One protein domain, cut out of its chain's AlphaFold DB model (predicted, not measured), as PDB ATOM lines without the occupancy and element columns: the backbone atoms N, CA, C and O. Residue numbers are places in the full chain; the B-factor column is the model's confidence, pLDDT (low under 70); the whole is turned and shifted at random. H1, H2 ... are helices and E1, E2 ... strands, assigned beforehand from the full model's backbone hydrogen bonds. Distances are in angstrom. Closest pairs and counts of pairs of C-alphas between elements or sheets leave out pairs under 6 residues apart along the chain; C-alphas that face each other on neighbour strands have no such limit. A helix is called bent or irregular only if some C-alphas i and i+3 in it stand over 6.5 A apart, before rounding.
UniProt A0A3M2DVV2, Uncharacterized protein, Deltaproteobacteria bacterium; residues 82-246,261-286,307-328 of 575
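AT A GLANCE: This is residues 82 to 246, 261 to 286 and 307 to 328 of the 575 residues of an uncharacterized protein of Deltaproteobacteria bacterium (UniProt A0A3M2DVV2). A twisted sheet of five strands runs through the middle of the domain, with H3 and H2 over one face and H6 over the other. Its long hairpin, E2 and E3, points to one end of the domain, where its long link, residues 152 to 174, loops out; H1 grazes the sheet near that end, and the short helices H4 and H5, joined by the loop of residues 269 to 281, lie at the same end, off to the side of the hairpin and not on the sheet. The 213 printed residues include six named helices and six named strands, in the order H1 E1 H2 E2 E3 E4 H3 E5 H4 H5 H6 E6; the mixed sheet runs E1 E2 E3 E5 E4. The class is mixed, helices and strands, with 99 of the 213 residues in named elements, under half. The whole is compact, with a radius of gyration of the C-alphas of 18.8 A and spans of 53 by 40 by 27 A.

HOW THE PARTS SIT: H1, residues 82 to 92, only grazes the sheet with residues 87 to 92. Edge strand E1, residues 98 to 104, is antiparallel to E2, residues 139 to 151, with N 102 and O 144 2.8 A apart. Between them H2, residues 108 to 115, lies over E2. E2 and E3, residues 175 to 186, form a hairpin, with N 147 and O 179 2.8 A apart. E4, residues 195 to 201, H3, residues 208 to 220, and E5, residues 224 to 228, make a strand-helix-strand unit, two parallel neighbour strands with a helix between, whose crossover is right-handed. N 198 and O 224 are 2.8 A apart; E5 is antiparallel to E3, with N 184 and O 225 2.8 A apart. H3 is on the same face as H2; the closest C-alphas of H3 and E5, Arg 208 and Ile 228, are 5.5 A apart. H4, residues 263 to 268, and H5, residues 282 to 286, are not on the sheet. H6, residues 309 to 317, is on the opposite face from H3, giving three layers, helices on both faces of a sheet; it runs along the strands at a height over the sheet of 8.4 A. E6, residues 326 to 328, pairs with no named strand. Every O i to N i+4 pair is within hydrogen-bond range in H1, H2, H4, H5 and H6; irregular H3, with C-alphas 213 and 216 7.3 A apart, has 4 of 9, and 7 of 10 O i to N i+3 pairs.

IN THESE COORDINATES: H1 begins at C-alpha 82 (50.112, 21.032, -36.404). E2 spans 32.2 A, E3 33.8 A and H3 19.8 A. E6 ends at C-alpha 328 (44.581, 43.617, -44.396).

THE WHOLE: The C-alphas farthest apart, Asp 121 and Ala 167, are 58.4 A apart. Cuts leave gaps of 12.2 A between C-alphas 246 and 261 and 31.4 A between C-alphas 286 and 307. The links H2 to E2, E2 to E3 and H4 to H5 are long. Residue 189 alone is under pLDDT 70.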
ATOM      1  N   ALA A  82      49.412  20.969 -35.112       94.94
ATOM      2  CA  ALA A  82      50.112  21.032 -36.404       94.94
ATOM      3  C   ALA A  82      49.185  20.794 -37.614       94.94
ATOM      4  O   ALA A  82      49.302  21.467 -38.634       94.94
ATOM      5  N   GLU A  83      48.223  19.883 -37.476       96.25
ATOM      6  CA  GLU A  83      47.212  19.591 -38.500       96.25
ATOM      7  C   GLU A  83      46.323  20.808 -38.806       96.25
ATOM      8  O   GLU A  83      45.945  21.028 -39.954       96.25
ATOM      9  N   MET A  84      46.030  21.643 -37.805       97.50
ATOM     10  CA  MET A  84      45.246  22.865 -37.996       97.50
ATOM     11  C   MET A  84      46.044  23.960 -38.716       97.50
ATOM     12  O   MET A  84      45.480  24.714 -39.507       97.50
ATOM     13  N   VAL A  85      47.366  24.018 -38.512       97.19
ATOM     14  CA  VAL A  85      48.248  24.897 -39.301       97.19
ATOM     15  C   VAL A  85      48.222  24.486 -40.775       97.19
ATOM     16  O   VAL A  85      48.017  25.345 -41.628       97.19
ATOM     17  N   ALA A  86      48.322  23.186 -41.069       97.62
ATOM     18  CA  ALA A  86      48.236  22.672 -42.437       97.62
ATOM     19  C   ALA A  86      46.866  22.947 -43.091       97.62
ATOM     20  O   ALA A  86      46.804  23.289 -44.272       97.62
ATOM     21  N   LEU A  87      45.766  22.855 -42.331       98.00
ATOM     22  CA  LEU A  87      44.431  23.243 -42.806       98.00
ATOM     23  C   LEU A  87      44.358  24.733 -43.156       98.00
ATOM     24  O   LEU A  87      43.847  25.087 -44.218       98.00
ATOM     25  N   ARG A  88      44.904  25.607 -42.300       96.88
ATOM     26  CA  ARG A  88      44.972  27.052 -42.561       96.88
ATOM     27  C   ARG A  88      45.813  27.366 -43.796       96.88
ATOM     28  O   ARG A  88      45.423  28.209 -44.596       96.88
ATOM     29  N   GLU A  89      46.958  26.709 -43.965       95.88
ATOM     30  CA  GLU A  89      47.815  26.883 -45.145       95.88
ATOM     31  C   GLU A  89      47.099  26.457 -46.431       95.88
ATOM     32  O   GLU A  89      47.110  27.203 -47.409       95.88
ATOM     33  N   ALA A  90      46.414  25.310 -46.416       95.88
ATOM     34  CA  ALA A  90      45.606  24.859 -47.545       95.88
ATOM     35  C   ALA A  90      44.450  25.826 -47.852       95.88
ATOM     36  O   ALA A  90      44.192  26.120 -49.019       95.88
ATOM     37  N   ALA A  91      43.794  26.368 -46.821       93.12
ATOM     38  CA  ALA A  91      42.730  27.358 -46.969       93.12
ATOM     39  C   ALA A  91      43.219  28.704 -47.530       93.12
ATOM     40  O   ALA A  91      42.489  29.365 -48.263       93.12
ATOM     41  N   ALA A  92      44.455  29.100 -47.220       89.19
ATOM     42  CA  ALA A  92      45.061  30.338 -47.706       89.19
ATOM     43  C   ALA A  92      45.750  30.197 -49.078       89.19
ATOM     44  O   ALA A  92      46.096  31.207 -49.690       89.19
ATOM     45  N   ALA A  93      45.971  28.971 -49.571       89.75
ATOM     46  CA  ALA A  93      46.719  28.718 -50.808       89.75
ATOM     47  C   ALA A  93      46.058  29.322 -52.061       89.75
ATOM     48  O   ALA A  93      46.750  29.665 -53.021       89.75
ATOM     49  N   ALA A  94      44.734  29.467 -52.046       82.19
ATOM     50  CA  ALA A  94      43.973  30.192 -53.052       82.19
ATOM     51  C   ALA A  94      42.870  30.990 -52.340       82.19
ATOM     52  O   ALA A  94      41.977  30.368 -51.760       82.19
ATOM     53  N   PRO A  95      42.914  32.337 -52.360       83.88
ATOM     54  CA  PRO A  95      41.868  33.148 -51.757       83.88
ATOM     55  C   PRO A  95      40.491  32.765 -52.317       83.88
ATOM     56  O   PRO A  95      40.365  32.579 -53.534       83.88
ATOM     57  N   PRO A  96      39.463  32.644 -51.460       92.81
ATOM     58  CA  PRO A  96      38.117  32.328 -51.909       92.81
ATOM     59  C   PRO A  96      37.588  33.315 -52.952       92.81
ATOM     60  O   PRO A  96      37.852  34.517 -52.890       92.81
ATOM     61  N   VAL A  97      36.796  32.801 -53.890       94.31
ATOM     62  CA  VAL A  97      36.104  33.608 -54.904       94.31
ATOM     63  C   VAL A  97      34.668  33.844 -54.454       94.31
ATOM     64  O   VAL A  97      34.009  32.910 -53.997       94.31
ATOM     65  N   VAL A  98      34.188  35.079 -54.610       96.88
ATOM     66  CA  VAL A  98      32.798  35.458 -54.329       96.88
ATOM     67  C   VAL A  98      31.963  35.556 -55.605       96.88
ATOM     68  O   VAL A  98      32.475  35.857 -56.682       96.88
ATOM     69  N   SER A  99      30.664  35.285 -55.503       96.06
ATOM     70  CA  SER A  99      29.707  35.325 -56.613       96.06
ATOM     71  C   SER A  99      28.273  35.550 -56.110       96.06
ATOM     72  O   SER A  99      28.060  35.639 -54.905       96.06
ATOM     73  N   ALA A 100      27.303  35.649 -57.032       82.88
ATOM     74  CA  ALA A 100      25.866  35.733 -56.729       82.88
ATOM     75  C   ALA A 100      25.511  36.810 -55.686       82.88
ATOM     76  O   ALA A 100      24.892  36.522 -54.668       82.88
ATOM     77  N   VAL A 101      25.960  38.043 -55.938       90.81
ATOM     78  CA  VAL A 101      25.872  39.132 -54.964       90.81
ATOM     79  C   VAL A 101      24.557  39.905 -55.089       90.81
ATOM     80  O   VAL A 101      24.228  40.415 -56.160       90.81
ATOM     81  N   GLU A 102      23.853  40.037 -53.972       96.12
ATOM     82  CA  GLU A 102      22.636  40.826 -53.784       96.12
ATOM     83  C   GLU A 102      22.879  41.909 -52.727       96.12
ATOM     84  O   GLU A 102      23.643  41.704 -51.783       96.12
ATOM     85  N   VAL A 103      22.244  43.074 -52.887       97.44
ATOM     86  CA  VAL A 103      22.412  44.227 -51.989       97.44
ATOM     87  C   VAL A 103      21.051  44.676 -51.466       97.44
ATOM     88  O   VAL A 103      20.160  45.004 -52.247       97.44
ATOM     89  N   VAL A 104      20.917  44.725 -50.141       97.12
ATOM     90  CA  VAL A 104      19.798  45.324 -49.410       97.12
ATOM     91  C   VAL A 104      20.231  46.708 -48.924       97.12
ATOM     92  O   VAL A 104      21.279  46.851 -48.295       97.12
ATOM     93  N   GLY A 105      19.432  47.735 -49.215       94.31
ATOM     94  CA  GLY A 105      19.815  49.142 -49.046       94.31
ATOM     95  C   GLY A 105      20.398  49.757 -50.334       94.31
ATOM     96  O   GLY A 105      20.471  49.086 -51.363       94.31
ATOM     97  N   PRO A 106      20.772  51.052 -50.336       93.69
ATOM     98  CA  PRO A 106      20.759  51.978 -49.200       93.69
ATOM     99  C   PRO A 106      19.391  52.595 -48.898       93.69
ATOM    100  O   PRO A 106      19.284  53.490 -48.060       93.69
ATOM    101  N   ASP A 107      18.349  52.155 -49.602       94.62
ATOM    102  CA  ASP A 107      16.976  52.544 -49.310       94.62
ATOM    103  C   ASP A 107      16.572  52.149 -47.881       94.62
ATOM    104  O   ASP A 107      16.780  51.012 -47.450       94.62
ATOM    105  N   ALA A 108      15.982  53.099 -47.154       95.44
ATOM    106  CA  ALA A 108      15.608  52.904 -45.759       95.44
ATOM    107  C   ALA A 108      14.505  51.852 -45.596       95.44
ATOM    108  O   ALA A 108      14.569  51.076 -44.657       95.44
ATOM    109  N   ALA A 109      13.543  51.763 -46.524       97.00
ATOM    110  CA  ALA A 109      12.474  50.773 -46.420       97.00
ATOM    111  C   ALA A 109      12.995  49.346 -46.651       97.00
ATOM    112  O   ALA A 109      12.509  48.408 -46.022       97.00
ATOM    113  N   ALA A 110      14.001  49.175 -47.516       96.69
ATOM    114  CA  ALA A 110      14.686  47.895 -47.682       96.69
ATOM    115  C   ALA A 110      15.442  47.474 -46.410       96.69
ATOM    116  O   ALA A 110      15.399  46.304 -46.037       96.69
ATOM    117  N   LEU A 111      16.105  48.416 -45.727       97.81
ATOM    118  CA  LEU A 111      16.755  48.140 -44.442       97.81
ATOM    119  C   LEU A 111      15.728  47.878 -43.330       97.81
ATOM    120  O   LEU A 111      15.876  46.891 -42.617       97.81
ATOM    121  N   ASP A 112      14.649  48.660 -43.239       97.38
ATOM    122  CA  ASP A 112      13.560  48.443 -42.275       97.38
ATOM    123  C   ASP A 112      12.883  47.072 -42.470       97.38
ATOM    124  O   ASP A 112      12.447  46.453 -41.502       97.38
ATOM    125  N   ALA A 113      12.792  46.568 -43.706       96.38
ATOM    126  CA  ALA A 113      12.246  45.236 -43.979       96.38
ATOM    127  C   ALA A 113      13.132  44.104 -43.428       96.38
ATOM    128  O   ALA A 113      12.617  43.049 -43.062       96.38
ATOM    129  N   LEU A 114      14.449  44.322 -43.358       97.19
ATOM    130  CA  LEU A 114      15.399  43.351 -42.821       97.19
ATOM    131  C   LEU A 114      15.571  43.494 -41.302       97.19
ATOM    132  O   LEU A 114      15.540  42.507 -40.575       97.19
ATOM    133  N   PHE A 115      15.748  44.720 -40.816       97.50
ATOM    134  CA  PHE A 115      16.078  45.001 -39.419       97.50
ATOM    135  C   PHE A 115      14.860  45.300 -38.543       97.50
ATOM    136  O   PHE A 115      15.010  45.410 -37.329       97.50
ATOM    137  N   GLY A 116      13.668  45.437 -39.124       96.06
ATOM    138  CA  GLY A 116      12.529  46.085 -38.480       96.06
ATOM    139  C   GLY A 116      12.677  47.611 -38.480       96.06
ATOM    140  O   GLY A 116      13.732  48.144 -38.812       96.06
ATOM    141  N   ALA A 117      11.614  48.324 -38.099       95.75
ATOM    142  CA  ALA A 117      11.603  49.788 -38.130       95.75
ATOM    143  C   ALA A 117      12.739  50.394 -37.289       95.75
ATOM    144  O   ALA A 117      12.875  50.065 -36.107       95.75
ATOM    145  N   GLN A 118      13.511  51.305 -37.889       95.69
ATOM    146  CA  GLN A 118      14.640  51.939 -37.218       95.69
ATOM    147  C   GLN A 118      14.228  52.728 -35.968       95.69
ATOM    148  O   GLN A 118      13.394  53.634 -36.028       95.69
ATOM    149  N   ASP A 119      14.922  52.461 -34.863       93.25
ATOM    150  CA  ASP A 119      14.868  53.244 -33.629       93.25
ATOM    151  C   ASP A 119      16.283  53.765 -33.302       93.25
ATOM    152  O   ASP A 119      17.182  52.961 -33.040       93.25
ATOM    153  N   PRO A 120      16.530  55.089 -33.367       86.69
ATOM    154  CA  PRO A 120      17.851  55.662 -33.110       86.69
ATOM    155  C   PRO A 120      18.290  55.569 -31.642       86.69
ATOM    156  O   PRO A 120      19.484  55.691 -31.381       86.69
ATOM    157  N   ASP A 121      17.358  55.354 -30.710       88.88
ATOM    158  CA  ASP A 121      17.638  55.274 -29.274       88.88
ATOM    159  C   ASP A 121      17.690  53.814 -28.776       88.88
ATOM    160  O   ASP A 121      17.955  53.556 -27.598       88.88
ATOM    161  N   ALA A 122      17.454  52.836 -29.660       91.00
ATOM    162  CA  ALA A 122      17.457  51.426 -29.298       91.00
ATOM    163  C   ALA A 122      18.865  50.912 -28.972       91.00
ATOM    164  O   ALA A 122      19.798  51.015 -29.766       91.00
ATOM    165  N   THR A 123      18.992  50.244 -27.824       93.69
ATOM    166  CA  THR A 123      20.150  49.388 -27.539       93.69
ATOM    167  C   THR A 123      20.066  48.127 -28.407       93.69
ATOM    168  O   THR A 123      18.995  47.499 -28.430       93.69
ATOM    169  N   PRO A 124      21.141  47.750 -29.124       95.38
ATOM    170  CA  PRO A 124      21.180  46.482 -29.840       95.38
ATOM    171  C   PRO A 124      21.050  45.303 -28.872       95.38
ATOM    172  O   PRO A 124      21.539  45.358 -27.746       95.38
ATOM    173  N   GLY A 125      20.348  44.258 -29.303       95.12
ATOM    174  CA  GLY A 125      20.147  43.041 -28.522       95.12
ATOM    175  C   GLY A 125      18.696  42.572 -28.480       95.12
ATOM    176  O   GLY A 125      17.755  43.321 -28.778       95.12
ATOM    177  N   TRP A 126      18.505  41.316 -28.083       94.00
ATOM    178  CA  TRP A 126      17.190  40.696 -27.901       94.00
ATOM    179  C   TRP A 126      16.742  40.668 -26.448       94.00
ATOM    180  O   TRP A 126      17.547  40.619 -25.525       94.00
ATOM    181  N   LEU A 127      15.427  40.642 -26.255       94.19
ATOM    182  CA  LEU A 127      14.826  40.304 -24.970       94.19
ATOM    183  C   LEU A 127      14.576  38.794 -24.930       94.19
ATOM    184  O   LEU A 127      14.296  38.181 -25.964       94.19
ATOM    185  N   LEU A 128      14.664  38.195 -23.745       93.19
ATOM    186  CA  LEU A 128      14.453  36.763 -23.564       93.19
ATOM    187  C   LEU A 128      13.125  36.304 -24.188       93.19
ATOM    188  O   LEU A 128      12.044  36.752 -23.810       93.19
ATOM    189  N   GLY A 129      13.221  35.390 -25.159       89.31
ATOM    190  CA  GLY A 129      12.066  34.810 -25.847       89.31
ATOM    191  C   GLY A 129      11.354  35.742 -26.834       89.31
ATOM    192  O   GLY A 129      10.236  35.424 -27.241       89.31
ATOM    193  N   MET A 130      11.961  36.868 -27.223       90.88
ATOM    194  CA  MET A 130      11.340  37.852 -28.112       90.88
ATOM    195  C   MET A 130      12.241  38.222 -29.291       90.88
ATOM    196  O   MET A 130      13.420  38.534 -29.119       90.88
ATOM    197  N   THR A 131      11.649  38.274 -30.483       90.19
ATOM    198  CA  THR A 131      12.206  39.002 -31.627       90.19
ATOM    199  C   THR A 131      11.944  40.496 -31.456       90.19
ATOM    200  O   THR A 131      10.996  40.902 -30.774       90.19
ATOM    201  N   ARG A 132      12.792  41.339 -32.047       92.50
ATOM    202  CA  ARG A 132      12.576  42.791 -32.065       92.50
ATOM    203  C   ARG A 132      13.413  43.466 -33.146       92.50
ATOM    204  O   ARG A 132      14.493  42.956 -33.460       92.50
ATOM    205  N   PRO A 133      12.970  44.641 -33.630       94.69
ATOM    206  CA  PRO A 133      13.791  45.468 -34.490       94.69
ATOM    207  C   PRO A 133      15.169  45.741 -33.886       94.69
ATOM    208  O   PRO A 133      15.283  45.933 -32.670       94.69
ATOM    209  N   GLN A 134      16.194  45.768 -34.732       96.38
ATOM    210  CA  GLN A 134      17.552  46.135 -34.345       96.38
ATOM    211  C   GLN A 134      17.921  47.513 -34.897       96.38
ATOM    212  O   GLN A 134      17.511  47.860 -36.013       96.38
ATOM    213  N   PRO A 135      18.717  48.299 -34.146       96.88
ATOM    214  CA  PRO A 135      19.254  49.541 -34.671       96.88
ATOM    215  C   PRO A 135      20.108  49.248 -35.908       96.88
ATOM    216  O   PRO A 135      20.850  48.272 -35.944       96.88
ATOM    217  N   HIS A 136      19.990  50.098 -36.921       97.69
ATOM    218  CA  HIS A 136      20.744  50.033 -38.174       97.69
ATOM    219  C   HIS A 136      21.021  51.436 -38.751       97.69
ATOM    220  O   HIS A 136      21.217  51.639 -39.954       97.69
ATOM    221  N   GLY A 137      21.047  52.448 -37.878       97.06
ATOM    222  CA  GLY A 137      21.222  53.858 -38.223       97.06
ATOM    223  C   GLY A 137      22.597  54.195 -38.807       97.06
ATOM    224  O   GLY A 137      22.730  55.206 -39.502       97.06
ATOM    225  N   HIS A 138      23.595  53.346 -38.588       97.62
ATOM    226  CA  HIS A 138      24.961  53.471 -39.088       97.62
ATOM    227  C   HIS A 138      25.246  52.551 -40.278       97.62
ATOM    228  O   HIS A 138      26.324  52.642 -40.864       97.62
ATOM    229  N   ILE A 139      24.293  51.709 -40.679       98.25
ATOM    230  CA  ILE A 139      24.445  50.757 -41.783       98.25
ATOM    231  C   ILE A 139      24.057  51.419 -43.109       98.25
ATOM    232  O   ILE A 139      23.034  52.095 -43.215       98.25
ATOM    233  N   ALA A 140      24.895  51.251 -44.133       97.50
ATOM    234  CA  ALA A 140      24.600  51.694 -45.493       97.50
ATOM    235  C   ALA A 140      23.894  50.618 -46.309       97.50
ATOM    236  O   ALA A 140      22.971  50.930 -47.052       97.50
ATOM    237  N   ALA A 141      24.365  49.377 -46.211       97.62
ATOM    238  CA  ALA A 141      23.819  48.256 -46.956       97.62
ATOM    239  C   ALA A 141      24.217  46.920 -46.334       97.62
ATOM    240  O   ALA A 141      25.232  46.818 -45.639       97.62
ATOM    241  N   VAL A 142      23.440  45.893 -46.658       98.44
ATOM    242  CA  VAL A 142      23.752  44.490 -46.393       98.44
ATOM    243  C   VAL A 142      23.950  43.790 -47.727       98.44
ATOM    244  O   VAL A 142      23.135  43.916 -48.635       98.44
ATOM    245  N   VAL A 143      25.060  43.080 -47.858       98.38
ATOM    246  CA  VAL A 143      25.423  42.329 -49.053       98.38
ATOM    247  C   VAL A 143      25.298  40.846 -48.746       98.38
ATOM    248  O   VAL A 143      25.974  40.353 -47.844       98.38
ATOM    249  N   HIS A 144      24.486  40.128 -49.513       98.12
ATOM    250  CA  HIS A 144      24.449  38.668 -49.504       98.12
ATOM    251  C   HIS A 144      25.181  38.143 -50.730       98.12
ATOM    252  O   HIS A 144      25.028  38.688 -51.818       98.12
ATOM    253  N   GLY A 145      25.963  37.082 -50.583       97.69
ATOM    254  CA  GLY A 145      26.588  36.436 -51.731       97.69
ATOM    255  C   GLY A 145      27.108  35.052 -51.406       97.69
ATOM    256  O   GLY A 145      27.057  34.608 -50.266       97.69
ATOM    257  N   ASP A 146      27.632  34.361 -52.402       98.12
ATOM    258  CA  ASP A 146      28.231  33.046 -52.227       98.12
ATOM    259  C   ASP A 146      29.754  33.139 -52.279       98.12
ATOM    260  O   ASP A 146      30.308  33.802 -53.155       98.12
ATOM    261  N   ILE A 147      30.435  32.457 -51.359       97.94
ATOM    262  CA  ILE A 147      31.889  32.354 -51.288       97.94
ATOM    263  C   ILE A 147      32.327  30.893 -51.428       97.94
ATOM    264  O   ILE A 147      31.802  29.995 -50.771       97.94
ATOM    265  N   ALA A 148      33.290  30.645 -52.316       97.38
ATOM    266  CA  ALA A 148      33.813  29.311 -52.586       97.38
ATOM    267  C   ALA A 148      34.879  28.920 -51.547       97.38
ATOM    268  O   ALA A 148      36.021  29.372 -51.631       97.38
ATOM    269  N   LEU A 149      34.515  28.073 -50.582       97.00
ATOM    270  CA  LEU A 149      35.396  27.635 -49.493       97.00
ATOM    271  C   LEU A 149      35.879  26.191 -49.692       97.00
ATOM    272  O   LEU A 149      35.126  25.361 -50.208       97.00
ATOM    273  N   PRO A 150      37.105  25.845 -49.262       96.31
ATOM    274  CA  PRO A 150      37.575  24.464 -49.292       96.31
ATOM    275  C   PRO A 150      36.757  23.589 -48.333       96.31
ATOM    276  O   PRO A 150      36.392  24.001 -47.230       96.31
ATOM    277  N   ASN A 151      36.500  22.352 -48.745       96.56
ATOM    278  CA  ASN A 151      35.909  21.313 -47.914       96.56
ATOM    279  C   ASN A 151      36.921  20.172 -47.736       96.56
ATOM    280  O   ASN A 151      37.369  19.555 -48.706       96.56
ATOM    281  N   PHE A 152      37.292  19.906 -46.487       97.44
ATOM    282  CA  PHE A 152      38.228  18.860 -46.080       97.44
ATOM    283  C   PHE A 152      37.514  17.599 -45.571       97.44
ATOM    284  O   PHE A 152      38.156  16.564 -45.381       97.44
ATOM    285  N   LEU A 153      36.197  17.662 -45.354       96.50
ATOM    286  CA  LEU A 153      35.397  16.541 -44.860       96.50
ATOM    287  C   LEU A 153      35.028  15.592 -46.002       96.50
ATOM    288  O   LEU A 153      35.289  14.387 -45.930       96.50
ATOM    289  N   ALA A 154      34.465  16.145 -47.075       95.38
ATOM    290  CA  ALA A 154      33.935  15.397 -48.208       95.38
ATOM    291  C   ALA A 154      33.966  16.226 -49.503       95.38
ATOM    292  O   ALA A 154      34.168  17.439 -49.478       95.38
ATOM    293  N   ALA A 155      33.763  15.557 -50.641       93.69
ATOM    294  CA  ALA A 155      33.600  16.228 -51.933       93.69
ATOM    295  C   ALA A 155      32.242  16.941 -52.046       93.69
ATOM    296  O   ALA A 155      32.159  18.029 -52.606       93.69
ATOM    297  N   GLU A 156      31.196  16.336 -51.478       91.44
ATOM    298  CA  GLU A 156      29.827  16.850 -51.503       91.44
ATOM    299  C   GLU A 156      29.513  17.686 -50.249       91.44
ATOM    300  O   GLU A 156      30.023  17.386 -49.161       91.44
ATOM    301  N   PRO A 157      28.650  18.714 -50.358       88.12
ATOM    302  CA  PRO A 157      28.171  19.463 -49.200       88.12
ATOM    303  C   PRO A 157      27.321  18.574 -48.283       88.12
ATOM    304  O   PRO A 157      26.707  17.605 -48.724       88.12
ATOM    305  N   ASN A 158      27.250  18.924 -46.997       87.88
ATOM    306  CA  ASN A 158      26.427  18.229 -45.993       87.88
ATOM    307  C   ASN A 158      26.714  16.733 -45.799       87.88
ATOM    308  O   ASN A 158      25.921  16.009 -45.196       87.88
ATOM    309  N   VAL A 159      27.885  16.268 -46.230       91.75
ATOM    310  CA  VAL A 159      28.369  14.913 -45.971       91.75
ATOM    311  C   VAL A 159      29.472  14.983 -44.923       91.75
ATOM    312  O   VAL A 159      30.453  15.704 -45.094       91.75
ATOM    313  N   ALA A 160      29.302  14.257 -43.815       89.81
ATOM    314  CA  ALA A 160      30.352  14.144 -42.808       89.81
ATOM    315  C   ALA A 160      31.558  13.393 -43.383       89.81
ATOM    316  O   ALA A 160      31.435  12.602 -44.316       89.81
ATOM    317  N   GLY A 161      32.733  13.583 -42.806       92.00
ATOM    318  CA  GLY A 161      33.910  12.850 -43.238       92.00
ATOM    319  C   GLY A 161      35.070  13.046 -42.290       92.00
ATOM    320  O   GLY A 161      34.932  13.676 -41.243       92.00
ATOM    321  N   ARG A 162      36.212  12.458 -42.643       93.88
ATOM    322  CA  ARG A 162      37.452  12.648 -41.892       93.88
ATOM    323  C   ARG A 162      38.403  13.535 -42.662       93.88
ATOM    324  O   ARG A 162      38.550  13.347 -43.866       93.88
ATOM    325  N   ILE A 163      39.077  14.439 -41.970       96.38
ATOM    326  CA  ILE A 163      40.153  15.226 -42.570       96.38
ATOM    327  C   ILE A 163      41.345  14.302 -42.829       96.38
ATOM    328  O   ILE A 163      41.728  13.502 -41.971       96.38
ATOM    329  N   GLU A 164      41.919  14.418 -44.024       96.50
ATOM    330  CA  GLU A 164      43.058  13.626 -44.482       96.50
ATOM    331  C   GLU A 164      44.262  14.523 -44.765       96.50
ATOM    332  O   GLU A 164      44.117  15.677 -45.172       96.50
ATOM    333  N   PHE A 165      45.453  13.963 -44.564       96.81
ATOM    334  CA  PHE A 165      46.730  14.612 -44.831       96.81
ATOM    335  C   PHE A 165      47.562  13.712 -45.742       96.81
ATOM    336  O   PHE A 165      47.527  12.484 -45.607       96.81
ATOM    337  N   ASP A 166      48.290  14.309 -46.679       96.38
ATOM    338  CA  ASP A 166      49.174  13.568 -47.574       96.38
ATOM    339  C   ASP A 166      50.480  13.132 -46.878       96.38
ATOM    340  O   ASP A 166      50.717  13.394 -45.697       96.38
ATOM    341  N   ALA A 167      51.363  12.453 -47.615       95.69
ATOM    342  CA  ALA A 167      52.644  11.988 -47.077       95.69
ATOM    343  C   ALA A 167      53.598  13.127 -46.658       95.69
ATOM    344  O   ALA A 167      54.544  12.876 -45.910       95.69
ATOM    345  N   ALA A 168      53.375  14.355 -47.139       94.50
ATOM    346  CA  ALA A 168      54.117  15.550 -46.749       94.50
ATOM    347  C   ALA A 168      53.475  16.278 -45.550       94.50
ATOM    348  O   ALA A 168      54.072  17.216 -45.025       94.50
ATOM    349  N   GLY A 169      52.298  15.837 -45.094       94.62
ATOM    350  CA  GLY A 169      51.538  16.460 -44.013       94.62
ATOM    351  C   GLY A 169      50.653  17.625 -44.467       94.62
ATOM    352  O   GLY A 169      50.115  18.325 -43.611       94.62
ATOM    353  N   ALA A 170      50.484  17.842 -45.775       96.00
ATOM    354  CA  ALA A 170      49.572  18.859 -46.289       96.00
ATOM    355  C   ALA A 170      48.121  18.367 -46.207       96.00
ATOM    356  O   ALA A 170      47.837  17.194 -46.466       96.00
ATOM    357  N   ALA A 171      47.196  19.259 -45.846       97.62
ATOM    358  CA  ALA A 171      45.778  18.924 -45.783       97.62
ATOM    359  C   ALA A 171      45.216  18.655 -47.187       97.62
ATOM    360  O   ALA A 171      45.411  19.443 -48.114       97.62
ATOM    361  N   VAL A 172      44.485  17.552 -47.339       97.56
ATOM    362  CA  VAL A 172      43.855  17.172 -48.608       97.56
ATOM    363  C   VAL A 172      42.510  17.884 -48.737       97.56
ATOM    364  O   VAL A 172      41.552  17.550 -48.040       97.56
ATOM    365  N   VAL A 173      42.419  18.846 -49.658       97.12
ATOM    366  CA  VAL A 173      41.142  19.459 -50.053       97.12
ATOM    367  C   VAL A 173      40.336  18.430 -50.847       97.12
ATOM    368  O   VAL A 173      40.769  17.983 -51.909       97.12
ATOM    369  N   LYS A 174      39.169  18.042 -50.333       96.69
ATOM    370  CA  LYS A 174      38.306  17.014 -50.939       96.69
ATOM    371  C   LYS A 174      37.258  17.594 -51.877       96.69
ATOM    372  O   LYS A 174      36.794  16.896 -52.775       96.69
ATOM    373  N   GLY A 175      36.902  18.856 -51.682       94.94
ATOM    374  CA  GLY A 175      35.973  19.583 -52.534       94.94
ATOM    375  C   GLY A 175      36.032  21.082 -52.287       94.94
ATOM    376  O   GLY A 175      36.773  21.564 -51.429       94.94
ATOM    377  N   THR A 176      35.200  21.804 -53.024       95.00
ATOM    378  CA  THR A 176      34.929  23.224 -52.808       95.00
ATOM    379  C   THR A 176      33.428  23.378 -52.641       95.00
ATOM    380  O   THR A 176      32.658  22.834 -53.430       95.00
ATOM    381  N   GLN A 177      33.010  24.111 -51.620       94.31
ATOM    382  CA  GLN A 177      31.609  24.361 -51.303       94.31
ATOM    383  C   GLN A 177      31.279  25.834 -51.523       94.31
ATOM    384  O   GLN A 177      32.050  26.720 -51.156       94.31
ATOM    385  N   SER A 178      30.115  26.079 -52.114       95.81
ATOM    386  CA  SER A 178      29.519  27.408 -52.191       95.81
ATOM    387  C   SER A 178      28.832  27.697 -50.861       95.81
ATOM    388  O   SER A 178      27.879  27.004 -50.506       95.81
ATOM    389  N   VAL A 179      29.339  28.668 -50.108       97.44
ATOM    390  CA  VAL A 179      28.816  29.040 -48.789       97.44
ATOM    391  C   VAL A 179      28.234  30.441 -48.859       97.44
ATOM    392  O   VAL A 179      28.900  31.362 -49.320       97.44
ATOM    393  N   ARG A 180      27.007  30.622 -48.373       97.88
ATOM    394  CA  ARG A 180      26.380  31.941 -48.302       97.88
ATOM    395  C   ARG A 180      27.083  32.785 -47.234       97.88
ATOM    396  O   ARG A 180      27.179  32.376 -46.076       97.88
ATOM    397  N   PHE A 181      27.564  33.959 -47.625       98.56
ATOM    398  CA  PHE A 181      28.095  34.984 -46.736       98.56
ATOM    399  C   PHE A 181      27.159  36.190 -46.674       98.56
ATOM    400  O   PHE A 181      26.392  36.461 -47.602       98.56
ATOM    401  N   THR A 182      27.270  36.929 -45.575       98.75
ATOM    402  CA  THR A 182      26.662  38.246 -45.406       98.75
ATOM    403  C   THR A 182      27.747  39.248 -45.013       98.75
ATOM    404  O   THR A 182      28.532  38.976 -44.104       98.75
ATOM    405  N   LEU A 183      27.796  40.398 -45.687       98.75
ATOM    406  CA  LEU A 183      28.680  41.526 -45.391       98.75
ATOM    407  C   LEU A 183      27.836  42.779 -45.130       98.75
ATOM    408  O   LEU A 183      27.159  43.270 -46.029       98.75
ATOM    409  N   VAL A 184      27.897  43.318 -43.917       98.75
ATOM    410  CA  VAL A 184      27.236  44.577 -43.553       98.75
ATOM    411  C   VAL A 184      28.226  45.725 -43.687       98.75
ATOM    412  O   VAL A 184      29.306  45.690 -43.095       98.75
ATOM    413  N   LEU A 185      27.863  46.742 -44.470       98.38
ATOM    414  CA  LEU A 185      28.705  47.898 -44.761       98.38
ATOM    415  C   LEU A 185      28.271  49.122 -43.941       98.38
ATOM    416  O   LEU A 185      27.077  49.444 -43.918       98.38
ATOM    417  N   PRO A 186      29.210  49.855 -43.314       97.75
ATOM    418  CA  PRO A 186      28.895  51.098 -42.625       97.75
ATOM    419  C   PRO A 186      28.551  52.223 -43.598       97.75
ATOM    420  O   PRO A 186      28.989  52.236 -44.745       97.75
ATOM    421  N   LYS A 187      27.847  53.247 -43.123       95.94
ATOM    422  CA  LYS A 187      27.767  54.536 -43.822       95.94
ATOM    423  C   LYS A 187      29.162  55.147 -43.943       95.94
ATOM    424  O   LYS A 187      29.892  55.270 -42.965       95.94
ATOM    425  N   THR A 188      29.517  55.568 -45.155       86.12
ATOM    426  CA  THR A 188      30.779  56.252 -45.468       86.12
ATOM    427  C   THR A 188      30.505  57.589 -46.147       86.12
ATOM    428  O   THR A 188      29.535  57.739 -46.888       86.12
ATOM    429  N   ALA A 189      31.372  58.572 -45.903       64.12
ATOM    430  CA  ALA A 189      31.295  59.885 -46.539       64.12
ATOM    431  C   ALA A 189      31.974  59.937 -47.922       64.12
ATOM    432  O   ALA A 189      31.808  60.926 -48.634       64.12
ATOM    433  N   THR A 190      32.780  58.929 -48.288       78.50
ATOM    434  CA  THR A 190      33.624  58.967 -49.499       78.50
ATOM    435  C   THR A 190      33.545  57.680 -50.318       78.50
ATOM    436  O   THR A 190      32.839  57.644 -51.322       78.50
ATOM    437  N   ASP A 191      34.260  56.635 -49.911       86.88
ATOM    438  CA  ASP A 191      34.246  55.316 -50.542       86.88
ATOM    439  C   ASP A 191      34.417  54.200 -49.491       86.88
ATOM    440  O   ASP A 191      34.441  54.465 -48.284       86.88
ATOM    441  N   TYR A 192      34.473  52.951 -49.957       94.56
ATOM    442  CA  TYR A 192      34.741  51.764 -49.142       94.56
ATOM    443  C   TYR A 192      36.198  51.299 -49.262       94.56
ATOM    444  O   TYR A 192      36.479  50.101 -49.190       94.56
ATOM    445  N   ALA A 193      37.139  52.222 -49.487       93.81
ATOM    446  CA  ALA A 193      38.540  51.854 -49.578       93.81
ATOM    447  C   ALA A 193      39.137  51.567 -48.192       93.81
ATOM    448  O   ALA A 193      38.932  52.329 -47.249       93.81
ATOM    449  N   ASN A 194      39.945  50.506 -48.093       94.38
ATOM    450  CA  ASN A 194      40.643  50.101 -46.869       94.38
ATOM    451  C   ASN A 194      39.707  49.946 -45.647       94.38
ATOM    452  O   ASN A 194      40.036  50.359 -44.534       94.38
ATOM    453  N   LEU A 195      38.527  49.369 -45.869       95.81
ATOM    454  CA  LEU A 195      37.488  49.184 -44.866       95.81
ATOM    455  C   LEU A 195      37.915  48.124 -43.831       95.81
ATOM    456  O   LEU A 195      38.223  46.994 -44.220       95.81
ATOM    457  N   PRO A 196      37.952  48.441 -42.526       97.19
ATOM    458  CA  PRO A 196      38.220  47.438 -41.505       97.19
ATOM    459  C   PRO A 196      37.094  46.406 -41.422       97.19
ATOM    460  O   PRO A 196      35.924  46.762 -41.549       97.19
ATOM    461  N   VAL A 197      37.442  45.143 -41.176       98.44
ATOM    462  CA  VAL A 197      36.472  44.038 -41.128       98.44
ATOM    463  C   VAL A 197      36.543  43.318 -39.788       98.44
ATOM    464  O   VAL A 197      37.624  42.955 -39.316       98.44
ATOM    465  N   VAL A 198      35.371  43.068 -39.213       98.69
ATOM    466  CA  VAL A 198      35.162  42.130 -38.112       98.69
ATOM    467  C   VAL A 198      34.393  40.924 -38.643       98.69
ATOM    468  O   VAL A 198      33.319  41.070 -39.223       98.69
ATOM    469  N   ILE A 199      34.930  39.723 -38.448       98.88
ATOM    470  CA  ILE A 199      34.196  38.484 -38.695       98.88
ATOM    471  C   ILE A 199      33.347  38.171 -37.461       98.88
ATOM    472  O   ILE A 199      33.878  38.111 -36.351       98.88
ATOM    473  N   TYR A 200      32.050  37.950 -37.658       98.88
ATOM    474  CA  TYR A 200      31.150  37.446 -36.626       98.88
ATOM    475  C   TYR A 200      30.995  35.924 -36.744       98.88
ATOM    476  O   TYR A 200      30.766  35.406 -37.839       98.88
ATOM    477  N   VAL A 201      31.105  35.205 -35.621       98.75
ATOM    478  CA  VAL A 201      30.948  33.741 -35.563       98.75
ATOM    479  C   VAL A 201      29.871  33.370 -34.541       98.75
ATOM    480  O   VAL A 201      30.027  33.626 -33.347       98.75
ATOM    481  N   HIS A 202      28.787  32.757 -35.020       98.06
ATOM    482  CA  HIS A 202      27.573  32.495 -34.241       98.06
ATOM    483  C   HIS A 202      27.674  31.266 -33.313       98.06
ATOM    484  O   HIS A 202      28.482  30.359 -33.525       98.06
ATOM    485  N   GLY A 203      26.800  31.211 -32.300       96.56
ATOM    486  CA  GLY A 203      26.667  30.084 -31.370       96.56
ATOM    487  C   GLY A 203      26.008  28.825 -31.964       96.56
ATOM    488  O   GLY A 203      25.528  28.812 -33.098       96.56
ATOM    489  N   ILE A 204      25.964  27.738 -31.188       95.50
ATOM    490  CA  ILE A 204      25.397  26.452 -31.625       95.50
ATOM    491  C   ILE A 204      23.884  26.590 -31.825       95.50
ATOM    492  O   ILE A 204      23.213  27.239 -31.022       95.50
ATOM    493  N   ASN A 205      23.338  25.985 -32.887       94.94
ATOM    494  CA  ASN A 205      21.924  26.109 -33.293       94.94
ATOM    495  C   ASN A 205      21.472  27.536 -33.646       94.94
ATOM    496  O   ASN A 205      20.275  27.777 -33.806       94.94
ATOM    497  N   ARG A 206      22.410  28.477 -33.757       95.25
ATOM    498  CA  ARG A 206      22.181  29.815 -34.301       95.25
ATOM    499  C   ARG A 206      22.608  29.863 -35.766       95.25
ATOM    500  O   ARG A 206      23.081  28.864 -36.310       95.25
ATOM    501  N   THR A 207      22.442  31.018 -36.394       97.00
ATOM    502  CA  THR A 207      22.858  31.262 -37.779       97.00
ATOM    503  C   THR A 207      23.581  32.600 -37.871       97.00
ATOM    504  O   THR A 207      23.677  33.357 -36.901       97.00
ATOM    505  N   ARG A 208      24.105  32.915 -39.054       97.19
ATOM    506  CA  ARG A 208      24.786  34.179 -39.335       97.19
ATOM    507  C   ARG A 208      23.886  35.411 -39.174       97.19
ATOM    508  O   ARG A 208      24.432  36.504 -39.119       97.19
ATOM    509  N   ILE A 209      22.557  35.262 -39.073       96.75
ATOM    510  CA  ILE A 209      21.639  36.392 -38.825       96.75
ATOM    511  C   ILE A 209      21.945  37.101 -37.505       96.75
ATOM    512  O   ILE A 209      21.789  38.315 -37.407       96.75
ATOM    513  N   ASP A 210      22.479  36.375 -36.518       96.62
ATOM    514  CA  ASP A 210      22.855  36.933 -35.219       96.62
ATOM    515  C   ASP A 210      23.875  38.077 -35.355       96.62
ATOM    516  O   ASP A 210      23.903  38.975 -34.518       96.62
ATOM    517  N   MET A 211      24.651  38.118 -36.449       97.88
ATOM    518  CA  MET A 211      25.568  39.227 -36.725       97.88
ATOM    519  C   MET A 211      24.855  40.585 -36.797       97.88
ATOM    520  O   MET A 211      25.488  41.615 -36.570       97.88
ATOM    521  N   LEU A 212      23.566  40.605 -37.163       97.75
ATOM    522  CA  LEU A 212      22.794  41.829 -37.369       97.75
ATOM    523  C   LEU A 212      22.533  42.580 -36.059       97.75
ATOM    524  O   LEU A 212      22.374  43.796 -36.091       97.75
ATOM    525  N   VAL A 213      22.573  41.886 -34.917       96.56
ATOM    526  CA  VAL A 213      22.519  42.501 -33.581       96.56
ATOM    527  C   VAL A 213      23.761  43.366 -33.326       96.56
ATOM    528  O   VAL A 213      23.679  44.449 -32.756       96.56
ATOM    529  N   GLU A 214      24.919  42.926 -33.814       97.31
ATOM    530  CA  GLU A 214      26.212  43.580 -33.582       97.31
ATOM    531  C   GLU A 214      26.574  44.596 -34.674       97.31
ATOM    532  O   GLU A 214      27.432  45.469 -34.492       97.31
ATOM    533  N   ALA A 215      25.944  44.471 -35.843       97.94
ATOM    534  CA  ALA A 215      26.386  45.121 -37.066       97.94
ATOM    535  C   ALA A 215      26.324  46.650 -37.002       97.94
ATOM    536  O   ALA A 215      27.257  47.304 -37.464       97.94
ATOM    537  N   ASP A 216      25.292  47.235 -36.392       98.19
ATOM    538  CA  ASP A 216      25.210  48.694 -36.250       98.19
ATOM    539  C   ASP A 216      26.279  49.244 -35.305       98.19
ATOM    540  O   ASP A 216      26.864  50.293 -35.564       98.19
ATOM    541  N   THR A 217      26.619  48.485 -34.261       98.12
ATOM    542  CA  THR A 217      27.690  48.851 -33.326       98.12
ATOM    543  C   THR A 217      29.053  48.834 -34.017       98.12
ATOM    544  O   THR A 217      29.848  49.764 -33.849       98.12
ATOM    545  N   ALA A 218      29.328  47.812 -34.834       98.38
ATOM    546  CA  ALA A 218      30.523  47.781 -35.676       98.38
ATOM    547  C   ALA A 218      30.522  48.938 -36.689       98.38
ATOM    548  O   ALA A 218      31.528  49.641 -36.841       98.38
ATOM    549  N   ALA A 219      29.378  49.183 -37.331       98.38
ATOM    550  CA  ALA A 219      29.234  50.202 -38.355       98.38
ATOM    551  C   ALA A 219      29.411  51.625 -37.805       98.38
ATOM    552  O   ALA A 219      30.051  52.459 -38.448       98.38
ATOM    553  N   ALA A 220      28.954  51.888 -36.578       97.38
ATOM    554  CA  ALA A 220      29.189  53.140 -35.857       97.38
ATOM    555  C   ALA A 220      30.686  53.419 -35.616       97.38
ATOM    556  O   ALA A 220      31.094  54.568 -35.441       97.38
ATOM    557  N   ARG A 221      31.526  52.375 -35.635       97.06
ATOM    558  CA  ARG A 221      32.995  52.468 -35.572       97.06
ATOM    559  C   ARG A 221      33.667  52.442 -36.947       97.06
ATOM    560  O   ARG A 221      34.892  52.384 -37.016       97.06
ATOM    561  N   GLY A 222      32.894  52.485 -38.032       97.06
ATOM    562  CA  GLY A 222      33.404  52.417 -39.401       97.06
ATOM    563  C   GLY A 222      33.949  51.041 -39.789       97.06
ATOM    564  O   GLY A 222      34.743  50.953 -40.721       97.06
ATOM    565  N   MET A 223      33.554  49.980 -39.081       98.12
ATOM    566  CA  MET A 223      33.920  48.604 -39.411       98.12
ATOM    567  C   MET A 223      32.794  47.940 -40.207       98.12
ATOM    568  O   MET A 223      31.617  48.168 -39.932       98.12
ATOM    569  N   ALA A 224      33.152  47.097 -41.171       98.38
ATOM    570  CA  ALA A 224      32.229  46.144 -41.769       98.38
ATOM    571  C   ALA A 224      32.147  44.869 -40.928       98.38
ATOM    572  O   ALA A 224      33.147  44.451 -40.336       98.38
ATOM    573  N   THR A 225      30.990  44.214 -40.950       98.81
ATOM    574  CA  THR A 225      30.801  42.905 -40.311       98.81
ATOM    575  C   THR A 225      30.605  41.842 -41.384       98.81
ATOM    576  O   THR A 225      29.751  42.007 -42.250       98.81
ATOM    577  N   LEU A 226      31.372  40.752 -41.337       98.88
ATOM    578  CA  LEU A 226      31.298  39.618 -42.266       98.88
ATOM    579  C   LEU A 226      30.922  38.342 -41.505       98.88
ATOM    580  O   LEU A 226      31.504  38.070 -40.460       98.88
ATOM    581  N   ALA A 227      30.001  37.531 -42.022       98.81
ATOM    582  CA  ALA A 227      29.680  36.234 -41.423       98.81
ATOM    583  C   ALA A 227      29.267  35.183 -42.459       98.81
ATOM    584  O   ALA A 227      28.788  35.505 -43.547       98.81
ATOM    585  N   ILE A 228      29.419  33.918 -42.070       98.75
ATOM    586  CA  ILE A 228      28.885  32.726 -42.741       98.75
ATOM    587  C   ILE A 228      28.201  31.845 -41.695       98.75
ATOM    588  O   ILE A 228      28.466  31.986 -40.499       98.75
ATOM    589  N   ASP A 229      27.368  30.906 -42.138       98.50
ATOM    590  CA  ASP A 229      26.911  29.838 -41.249       98.50
ATOM    591  C   ASP A 229      28.008  28.784 -41.058       98.50
ATOM    592  O   ASP A 229      28.699  28.404 -42.012       98.50
ATOM    593  N   ALA A 230      28.132  28.255 -39.843       97.44
ATOM    594  CA  ALA A 230      28.936  27.070 -39.560       97.44
ATOM    595  C   ALA A 230      28.402  25.835 -40.329       97.44
ATOM    596  O   ALA A 230      27.243  25.826 -40.761       97.44
ATOM    597  N   PRO A 231      29.200  24.762 -40.506       96.38
ATOM    598  CA  PRO A 231      28.728  23.543 -41.159       96.38
ATOM    599  C   PRO A 231      27.402  23.051 -40.562       96.38
ATOM    600  O   PRO A 231      27.247  23.031 -39.339       96.38
ATOM    601  N   TYR A 232      26.456  22.662 -41.423       95.88
ATOM    602  CA  TYR A 232      25.106  22.188 -41.069       95.88
ATOM    603  C   TYR A 232      24.148  23.211 -40.435       95.88
ATOM    604  O   TYR A 232      23.054  22.822 -40.036       95.88
ATOM    605  N   HIS A 233      24.529  24.484 -40.320       97.19
ATOM    606  CA  HIS A 233      23.681  25.531 -39.743       97.19
ATOM    607  C   HIS A 233      23.076  26.425 -40.829       97.19
ATOM    608  O   HIS A 233      23.662  26.590 -41.902       97.19
ATOM    609  N   GLY A 234      21.923  27.028 -40.530       96.25
ATOM    610  CA  GLY A 234      21.275  28.037 -41.367       96.25
ATOM    611  C   GLY A 234      21.172  27.615 -42.831       96.25
ATOM    612  O   GLY A 234      20.712  26.523 -43.153       96.25
ATOM    613  N   SER A 235      21.683  28.454 -43.728       95.88
ATOM    614  CA  SER A 235      21.655  28.225 -45.181       95.88
ATOM    615  C   SER A 235      22.434  26.986 -45.635       95.88
ATOM    616  O   SER A 235      22.264  26.521 -46.761       95.88
ATOM    617  N   ARG A 236      23.302  26.443 -44.774       95.19
ATOM    618  CA  ARG A 236      24.089  25.245 -45.064       95.19
ATOM    619  C   ARG A 236      23.402  23.975 -44.611       95.19
ATOM    620  O   ARG A 236      23.896  22.908 -44.944       95.19
ATOM    621  N   SER A 237      22.304  24.039 -43.873       93.50
ATOM    622  CA  SER A 237      21.583  22.831 -43.489       93.50
ATOM    623  C   SER A 237      21.005  22.096 -44.699       93.50
ATOM    624  O   SER A 237      20.574  22.695 -45.681       93.50
ATOM    625  N   SER A 238      20.938  20.765 -44.624       90.75
ATOM    626  CA  SER A 238      20.249  19.960 -45.640       90.75
ATOM    627  C   SER A 238      18.733  20.184 -45.672       90.75
ATOM    628  O   SER A 238      18.080  19.767 -46.625       90.75
ATOM    629  N   THR A 239      18.176  20.789 -44.624       90.38
ATOM    630  CA  THR A 239      16.760  21.163 -44.519       90.38
ATOM    631  C   THR A 239      16.554  22.676 -44.523       90.38
ATOM    632  O   THR A 239      15.462  23.127 -44.187       90.38
ATOM    633  N   ALA A 240      17.574  23.438 -44.942       91.75
ATOM    634  CA  ALA A 240      17.548  24.892 -44.952       91.75
ATOM    635  C   ALA A 240      16.305  25.441 -45.671       91.75
ATOM    636  O   ALA A 240      16.008  25.078 -46.815       91.75
ATOM    637  N   GLY A 241      15.606  26.337 -44.980       93.81
ATOM    638  CA  GLY A 241      14.577  27.216 -45.518       93.81
ATOM    639  C   GLY A 241      14.974  28.677 -45.315       93.81
ATOM    640  O   GLY A 241      15.867  28.967 -44.524       93.81
ATOM    641  N   ASP A 242      14.324  29.565 -46.057       96.12
ATOM    642  CA  ASP A 242      14.374  31.024 -45.892       96.12
ATOM    643  C   ASP A 242      12.936  31.515 -46.069       96.12
ATOM    644  O   ASP A 242      12.477  31.845 -47.168       96.12
ATOM    645  N   GLY A 243      12.150  31.330 -45.015       96.62
ATOM    646  CA  GLY A 243      10.728  31.650 -44.996       96.62
ATOM    647  C   GLY A 243      10.353  32.614 -43.881       96.62
ATOM    648  O   GLY A 243       9.180  33.002 -43.800       96.62
ATOM    649  N   ARG A 244      11.300  32.956 -43.004       95.25
ATOM    650  CA  ARG A 244      11.092  33.847 -41.872       95.25
ATOM    651  C   ARG A 244      12.284  34.762 -41.677       95.25
ATOM    652  O   ARG A 244      13.426  34.344 -41.763       95.25
ATOM    653  N   ASN A 245      11.977  35.977 -41.252       95.62
ATOM    654  CA  ASN A 245      12.956  36.862 -40.672       95.62
ATOM    655  C   ASN A 245      13.073  36.530 -39.181       95.62
ATOM    656  O   ASN A 245      12.224  36.933 -38.382       95.62
ATOM    657  N   ASP A 246      14.100  35.776 -38.790       93.06
ATOM    658  CA  ASP A 246      14.311  35.376 -37.389       93.06
ATOM    659  C   ASP A 246      14.707  36.555 -36.475       93.06
ATOM    660  O   ASP A 246      14.683  36.428 -35.247       93.06
ATOM    661  N   GLY A 261      16.200  24.612 -34.770       91.00
ATOM    662  CA  GLY A 261      16.231  23.996 -33.445       91.00
ATOM    663  C   GLY A 261      17.466  23.109 -33.256       91.00
ATOM    664  O   GLY A 261      18.589  23.583 -33.360       91.00
ATOM    665  N   LEU A 262      17.275  21.820 -32.953       90.31
ATOM    666  CA  LEU A 262      18.378  20.891 -32.651       90.31
ATOM    667  C   LEU A 262      19.024  20.245 -33.884       90.31
ATOM    668  O   LEU A 262      20.034  19.554 -33.735       90.31
ATOM    669  N   PHE A 263      18.454  20.419 -35.082       92.25
ATOM    670  CA  PHE A 263      18.962  19.764 -36.289       92.25
ATOM    671  C   PHE A 263      20.451  20.061 -36.557       92.25
ATOM    672  O   PHE A 263      21.202  19.105 -36.790       92.25
ATOM    673  N   PRO A 264      20.932  21.316 -36.439       93.50
ATOM    674  CA  PRO A 264      22.344  21.611 -36.653       93.50
ATOM    675  C   PRO A 264      23.255  20.890 -35.653       93.50
ATOM    676  O   PRO A 264      24.217  20.244 -36.065       93.50
ATOM    677  N   SER A 265      22.914  20.884 -34.356       92.62
ATOM    678  CA  SER A 265      23.668  20.134 -33.335       92.62
ATOM    679  C   SER A 265      23.725  18.634 -33.617       92.62
ATOM    680  O   SER A 265      24.780  18.024 -33.463       92.62
ATOM    681  N   VAL A 266      22.615  18.022 -34.041       93.38
ATOM    682  CA  VAL A 266      22.554  16.580 -34.344       93.38
ATOM    683  C   VAL A 266      23.557  16.200 -35.434       93.38
ATOM    684  O   VAL A 266      24.243  15.184 -35.310       93.38
ATOM    685  N   ASN A 267      23.672  17.020 -36.478       94.12
ATOM    686  CA  ASN A 267      24.594  16.771 -37.584       94.12
ATOM    687  C   ASN A 267      26.029  17.175 -37.233       94.12
ATOM    688  O   ASN A 267      26.959  16.402 -37.460       94.12
ATOM    689  N   PHE A 268      26.217  18.340 -36.606       94.50
ATOM    690  CA  PHE A 268      27.537  18.847 -36.243       94.50
ATOM    691  C   PHE A 268      28.240  17.950 -35.211       94.50
ATOM    692  O   PHE A 268      29.423  17.644 -35.353       94.50
ATOM    693  N   PHE A 269      27.513  17.453 -34.209       92.81
ATOM    694  CA  PHE A 269      28.025  16.477 -33.239       92.81
ATOM    695  C   PHE A 269      27.989  15.033 -33.744       92.81
ATOM    696  O   PHE A 269      28.352  14.113 -33.010       92.81
ATOM    697  N   HIS A 270      27.605  14.832 -35.008       94.12
ATOM    698  CA  HIS A 270      27.614  13.544 -35.693       94.12
ATOM    699  C   HIS A 270      26.812  12.463 -34.950       94.12
ATOM    700  O   HIS A 270      27.234  11.313 -34.824       94.12
ATOM    701  N   LEU A 271      25.635  12.826 -34.434       93.62
ATOM    702  CA  LEU A 271      24.736  11.907 -33.716       93.62
ATOM    703  C   LEU A 271      23.989  10.955 -34.665       93.62
ATOM    704  O   LEU A 271      23.320  10.018 -34.233       93.62
ATOM    705  N   VAL A 272      24.125  11.184 -35.970       93.25
ATOM    706  CA  VAL A 272      23.606  10.353 -37.055       93.25
ATOM    707  C   VAL A 272      24.751   9.942 -37.977       93.25
ATOM    708  O   VAL A 272      25.731  10.662 -38.131       93.25
ATOM    709  N   ALA A 273      24.651   8.757 -38.582       93.62
ATOM    710  CA  ALA A 273      25.686   8.274 -39.488       93.62
ATOM    711  C   ALA A 273      25.647   9.053 -40.813       93.62
ATOM    712  O   ALA A 273      24.580   9.236 -41.397       93.62
ATOM    713  N   SER A 274      26.813   9.460 -41.307       93.94
ATOM    714  CA  SER A 274      26.962  10.188 -42.572       93.94
ATOM    715  C   SER A 274      28.362   9.962 -43.149       93.94
ATOM    716  O   SER A 274      29.305   9.697 -42.403       93.94
ATOM    717  N   GLY A 275      28.481   9.980 -44.482       90.12
ATOM    718  CA  GLY A 275      29.758   9.859 -45.203       90.12
ATOM    719  C   GLY A 275      30.623   8.653 -44.827       90.12
ATOM    720  O   GLY A 275      31.848   8.734 -44.812       90.12
ATOM    721  N   GLY A 276      29.993   7.528 -44.474       90.50
ATOM    722  CA  GLY A 276      30.695   6.311 -44.050       90.50
ATOM    723  C   GLY A 276      31.265   6.359 -42.627       90.50
ATOM    724  O   GLY A 276      31.920   5.405 -42.207       90.50
ATOM    725  N   VAL A 277      31.004   7.422 -41.860       93.00
ATOM    726  CA  VAL A 277      31.379   7.517 -40.447       93.00
ATOM    727  C   VAL A 277      30.185   7.110 -39.565       93.00
ATOM    728  O   VAL A 277      29.107   7.696 -39.699       93.00
ATOM    729  N   PRO A 278      30.339   6.130 -38.649       93.31
ATOM    730  CA  PRO A 278      29.268   5.726 -37.735       93.31
ATOM    731  C   PRO A 278      28.777   6.877 -36.852       93.31
ATOM    732  O   PRO A 278      29.569   7.741 -36.480       93.31
ATOM    733  N   ALA A 279      27.494   6.855 -36.486       93.94
ATOM    734  CA  ALA A 279      26.921   7.793 -35.521       93.94
ATOM    735  C   ALA A 279      27.705   7.779 -34.195       93.94
ATOM    736  O   ALA A 279      28.228   6.738 -33.793       93.94
ATOM    737  N   TYR A 280      27.755   8.923 -33.513       92.06
ATOM    738  CA  TYR A 280      28.444   9.151 -32.234       92.06
ATOM    739  C   TYR A 280      29.973   9.004 -32.279       92.06
ATOM    740  O   TYR A 280      30.631   9.055 -31.239       92.06
ATOM    741  N   HIS A 281      30.575   8.840 -33.461       92.19
ATOM    742  CA  HIS A 281      32.023   8.716 -33.573       92.19
ATOM    743  C   HIS A 281      32.716  10.078 -33.316       92.19
ATOM    744  O   HIS A 281      32.604  10.976 -34.156       92.19
ATOM    745  N   PRO A 282      33.544  10.230 -32.258       92.12
ATOM    746  CA  PRO A 282      34.103  11.529 -31.843       92.12
ATOM    747  C   PRO A 282      34.971  12.211 -32.909       92.12
ATOM    748  O   PRO A 282      34.961  13.427 -33.046       92.12
ATOM    749  N   ALA A 283      35.684  11.431 -33.728       91.44
ATOM    750  CA  ALA A 283      36.493  11.989 -34.814       91.44
ATOM    751  C   ALA A 283      35.705  12.822 -35.845       91.44
ATOM    752  O   ALA A 283      36.298  13.714 -36.435       91.44
ATOM    753  N   ALA A 284      34.414  12.552 -36.080       93.50
ATOM    754  CA  ALA A 284      33.618  13.394 -36.979       93.50
ATOM    755  C   ALA A 284      33.340  14.761 -36.348       93.50
ATOM    756  O   ALA A 284      33.531  15.782 -36.992       93.50
ATOM    757  N   MET A 285      32.987  14.788 -35.062       93.88
ATOM    758  CA  MET A 285      32.819  16.031 -34.310       93.88
ATOM    759  C   MET A 285      34.114  16.853 -34.276       93.88
ATOM    760  O   MET A 285      34.097  18.044 -34.581       93.88
ATOM    761  N   ARG A 286      35.248  16.204 -33.981       95.62
ATOM    762  CA  ARG A 286      36.586  16.807 -34.084       95.62
ATOM    763  C   ARG A 286      36.801  17.448 -35.456       95.62
ATOM    764  O   ARG A 286      37.308  18.559 -35.551       95.62
ATOM    765  N   ASP A 307      39.372  38.901 -54.268       94.50
ATOM    766  CA  ASP A 307      38.856  39.865 -55.240       94.50
ATOM    767  C   ASP A 307      37.431  40.315 -54.856       94.50
ATOM    768  O   ASP A 307      36.496  39.515 -54.961       94.50
ATOM    769  N   PRO A 308      37.228  41.577 -54.425       94.94
ATOM    770  CA  PRO A 308      35.906  42.106 -54.109       94.94
ATOM    771  C   PRO A 308      35.142  42.599 -55.348       94.94
ATOM    772  O   PRO A 308      34.024  43.089 -55.197       94.94
ATOM    773  N   SER A 309      35.688  42.487 -56.567       94.88
ATOM    774  CA  SER A 309      35.075  43.053 -57.777       94.88
ATOM    775  C   SER A 309      33.619  42.624 -58.046       94.88
ATOM    776  O   SER A 309      32.840  43.469 -58.503       94.88
ATOM    777  N   PRO A 310      33.172  41.390 -57.718       96.44
ATOM    778  CA  PRO A 310      31.758  41.034 -57.841       96.44
ATOM    779  C   PRO A 310      30.862  41.810 -56.867       96.44
ATOM    780  O   PRO A 310      29.731  42.147 -57.211       96.44
ATOM    781  N   ILE A 311      31.375  42.129 -55.673       97.00
ATOM    782  CA  ILE A 311      30.675  42.956 -54.686       97.00
ATOM    783  C   ILE A 311      30.625  44.403 -55.174       97.00
ATOM    784  O   ILE A 311      29.557  45.004 -55.168       97.00
ATOM    785  N   ASP A 312      31.738  44.937 -55.679       95.31
ATOM    786  CA  ASP A 312      31.784  46.291 -56.243       95.31
ATOM    787  C   ASP A 312      30.750  46.506 -57.343       95.31
ATOM    788  O   ASP A 312      30.034  47.509 -57.339       95.31
ATOM    789  N   ALA A 313      30.628  45.552 -58.267       95.88
ATOM    790  CA  ALA A 313      29.637  45.622 -59.333       95.88
ATOM    791  C   ALA A 313      28.201  45.703 -58.780       95.88
ATOM    792  O   ALA A 313      27.396  46.496 -59.275       95.88
ATOM    793  N   ALA A 314      27.895  44.925 -57.737       96.50
ATOM    794  CA  ALA A 314      26.588  44.928 -57.087       96.50
ATOM    795  C   ALA A 314      26.325  46.235 -56.315       96.50
ATOM    796  O   ALA A 314      25.232  46.792 -56.407       96.50
ATOM    797  N   LEU A 315      27.339  46.783 -55.635       96.12
ATOM    798  CA  LEU A 315      27.244  48.077 -54.953       96.12
ATOM    799  C   LEU A 315      26.953  49.214 -55.937       96.12
ATOM    800  O   LEU A 315      26.035  49.999 -55.704       96.12
ATOM    801  N   VAL A 316      27.662  49.278 -57.071       95.38
ATOM    802  CA  VAL A 316      27.401  50.292 -58.113       95.38
ATOM    803  C   VAL A 316      25.984  50.168 -58.660       95.38
ATOM    804  O   VAL A 316      25.309  51.182 -58.842       95.38
ATOM    805  N   ALA A 317      25.515  48.940 -58.900       96.31
ATOM    806  CA  ALA A 317      24.153  48.695 -59.365       96.31
ATOM    807  C   ALA A 317      23.093  49.166 -58.352       96.31
ATOM    808  O   ALA A 317      22.050  49.673 -58.760       96.31
ATOM    809  N   ALA A 318      23.386  49.073 -57.051       94.88
ATOM    810  CA  ALA A 318      22.556  49.589 -55.961       94.88
ATOM    811  C   ALA A 318      22.727  51.105 -55.700       94.88
ATOM    812  O   ALA A 318      22.115  51.650 -54.784       94.88
ATOM    813  N   GLY A 319      23.547  51.810 -56.490       94.25
ATOM    814  CA  GLY A 319      23.793  53.249 -56.333       94.25
ATOM    815  C   GLY A 319      24.779  53.615 -55.217       94.25
ATOM    816  O   GLY A 319      24.808  54.766 -54.783       94.25
ATOM    817  N   LEU A 320      25.587  52.659 -54.754       94.25
ATOM    818  CA  LEU A 320      26.639  52.837 -53.750       94.25
ATOM    819  C   LEU A 320      28.036  52.966 -54.395       94.25
ATOM    820  O   LEU A 320      28.221  52.613 -55.563       94.25
ATOM    821  N   PRO A 321      29.055  53.461 -53.661       92.25
ATOM    822  CA  PRO A 321      30.430  53.513 -54.160       92.25
ATOM    823  C   PRO A 321      30.998  52.117 -54.486       92.25
ATOM    824  O   PRO A 321      31.054  51.255 -53.616       92.25
ATOM    825  N   GLY A 322      31.476  51.914 -55.719       83.25
ATOM    826  CA  GLY A 322      32.066  50.651 -56.206       83.25
ATOM    827  C   GLY A 322      33.586  50.579 -56.123       83.25
ATOM    828  O   GLY A 322      34.241  50.386 -57.145       83.25
ATOM    829  N   LYS A 323      34.150  50.853 -54.948       90.06
ATOM    830  CA  LYS A 323      35.602  50.817 -54.710       90.06
ATOM    831  C   LYS A 323      35.897  50.184 -53.352       90.06
ATOM    832  O   LYS A 323      36.532  50.787 -52.483       90.06
ATOM    833  N   LEU A 324      35.360  48.993 -53.157       95.19
ATOM    834  CA  LEU A 324      35.530  48.182 -51.975       95.19
ATOM    835  C   LEU A 324      36.947  47.622 -51.957       95.19
ATOM    836  O   LEU A 324      37.411  46.948 -52.870       95.19
ATOM    837  N   SER A 325      37.652  47.902 -50.876       96.06
ATOM    838  CA  SER A 325      38.860  47.172 -50.511       96.06
ATOM    839  C   SER A 325      38.901  47.081 -49.003       96.06
ATOM    840  O   SER A 325      38.460  48.000 -48.317       96.06
ATOM    841  N   PHE A 326      39.429  45.988 -48.478       96.19
ATOM    842  CA  PHE A 326      39.494  45.797 -47.040       96.19
ATOM    843  C   PHE A 326      40.869  46.157 -46.494       96.19
ATOM    844  O   PHE A 326      41.887  46.039 -47.181       96.19
ATOM    845  N   ALA A 327      40.903  46.587 -45.236       95.25
ATOM    846  CA  ALA A 327      42.154  46.643 -44.502       95.25
ATOM    847  C   ALA A 327      42.690  45.210 -44.315       95.25
ATOM    848  O   ALA A 327      41.916  44.316 -43.964       95.25
ATOM    849  N   PRO A 328      44.004  44.962 -44.473       95.06
ATOM    850  CA  PRO A 328      44.581  43.617 -44.396       95.06
ATOM    851  C   PRO A 328      44.763  43.142 -42.940       95.06
ATOM    852  O   PRO A 328      45.796  42.584 -42.576       95.06
TER     853      PRO A 328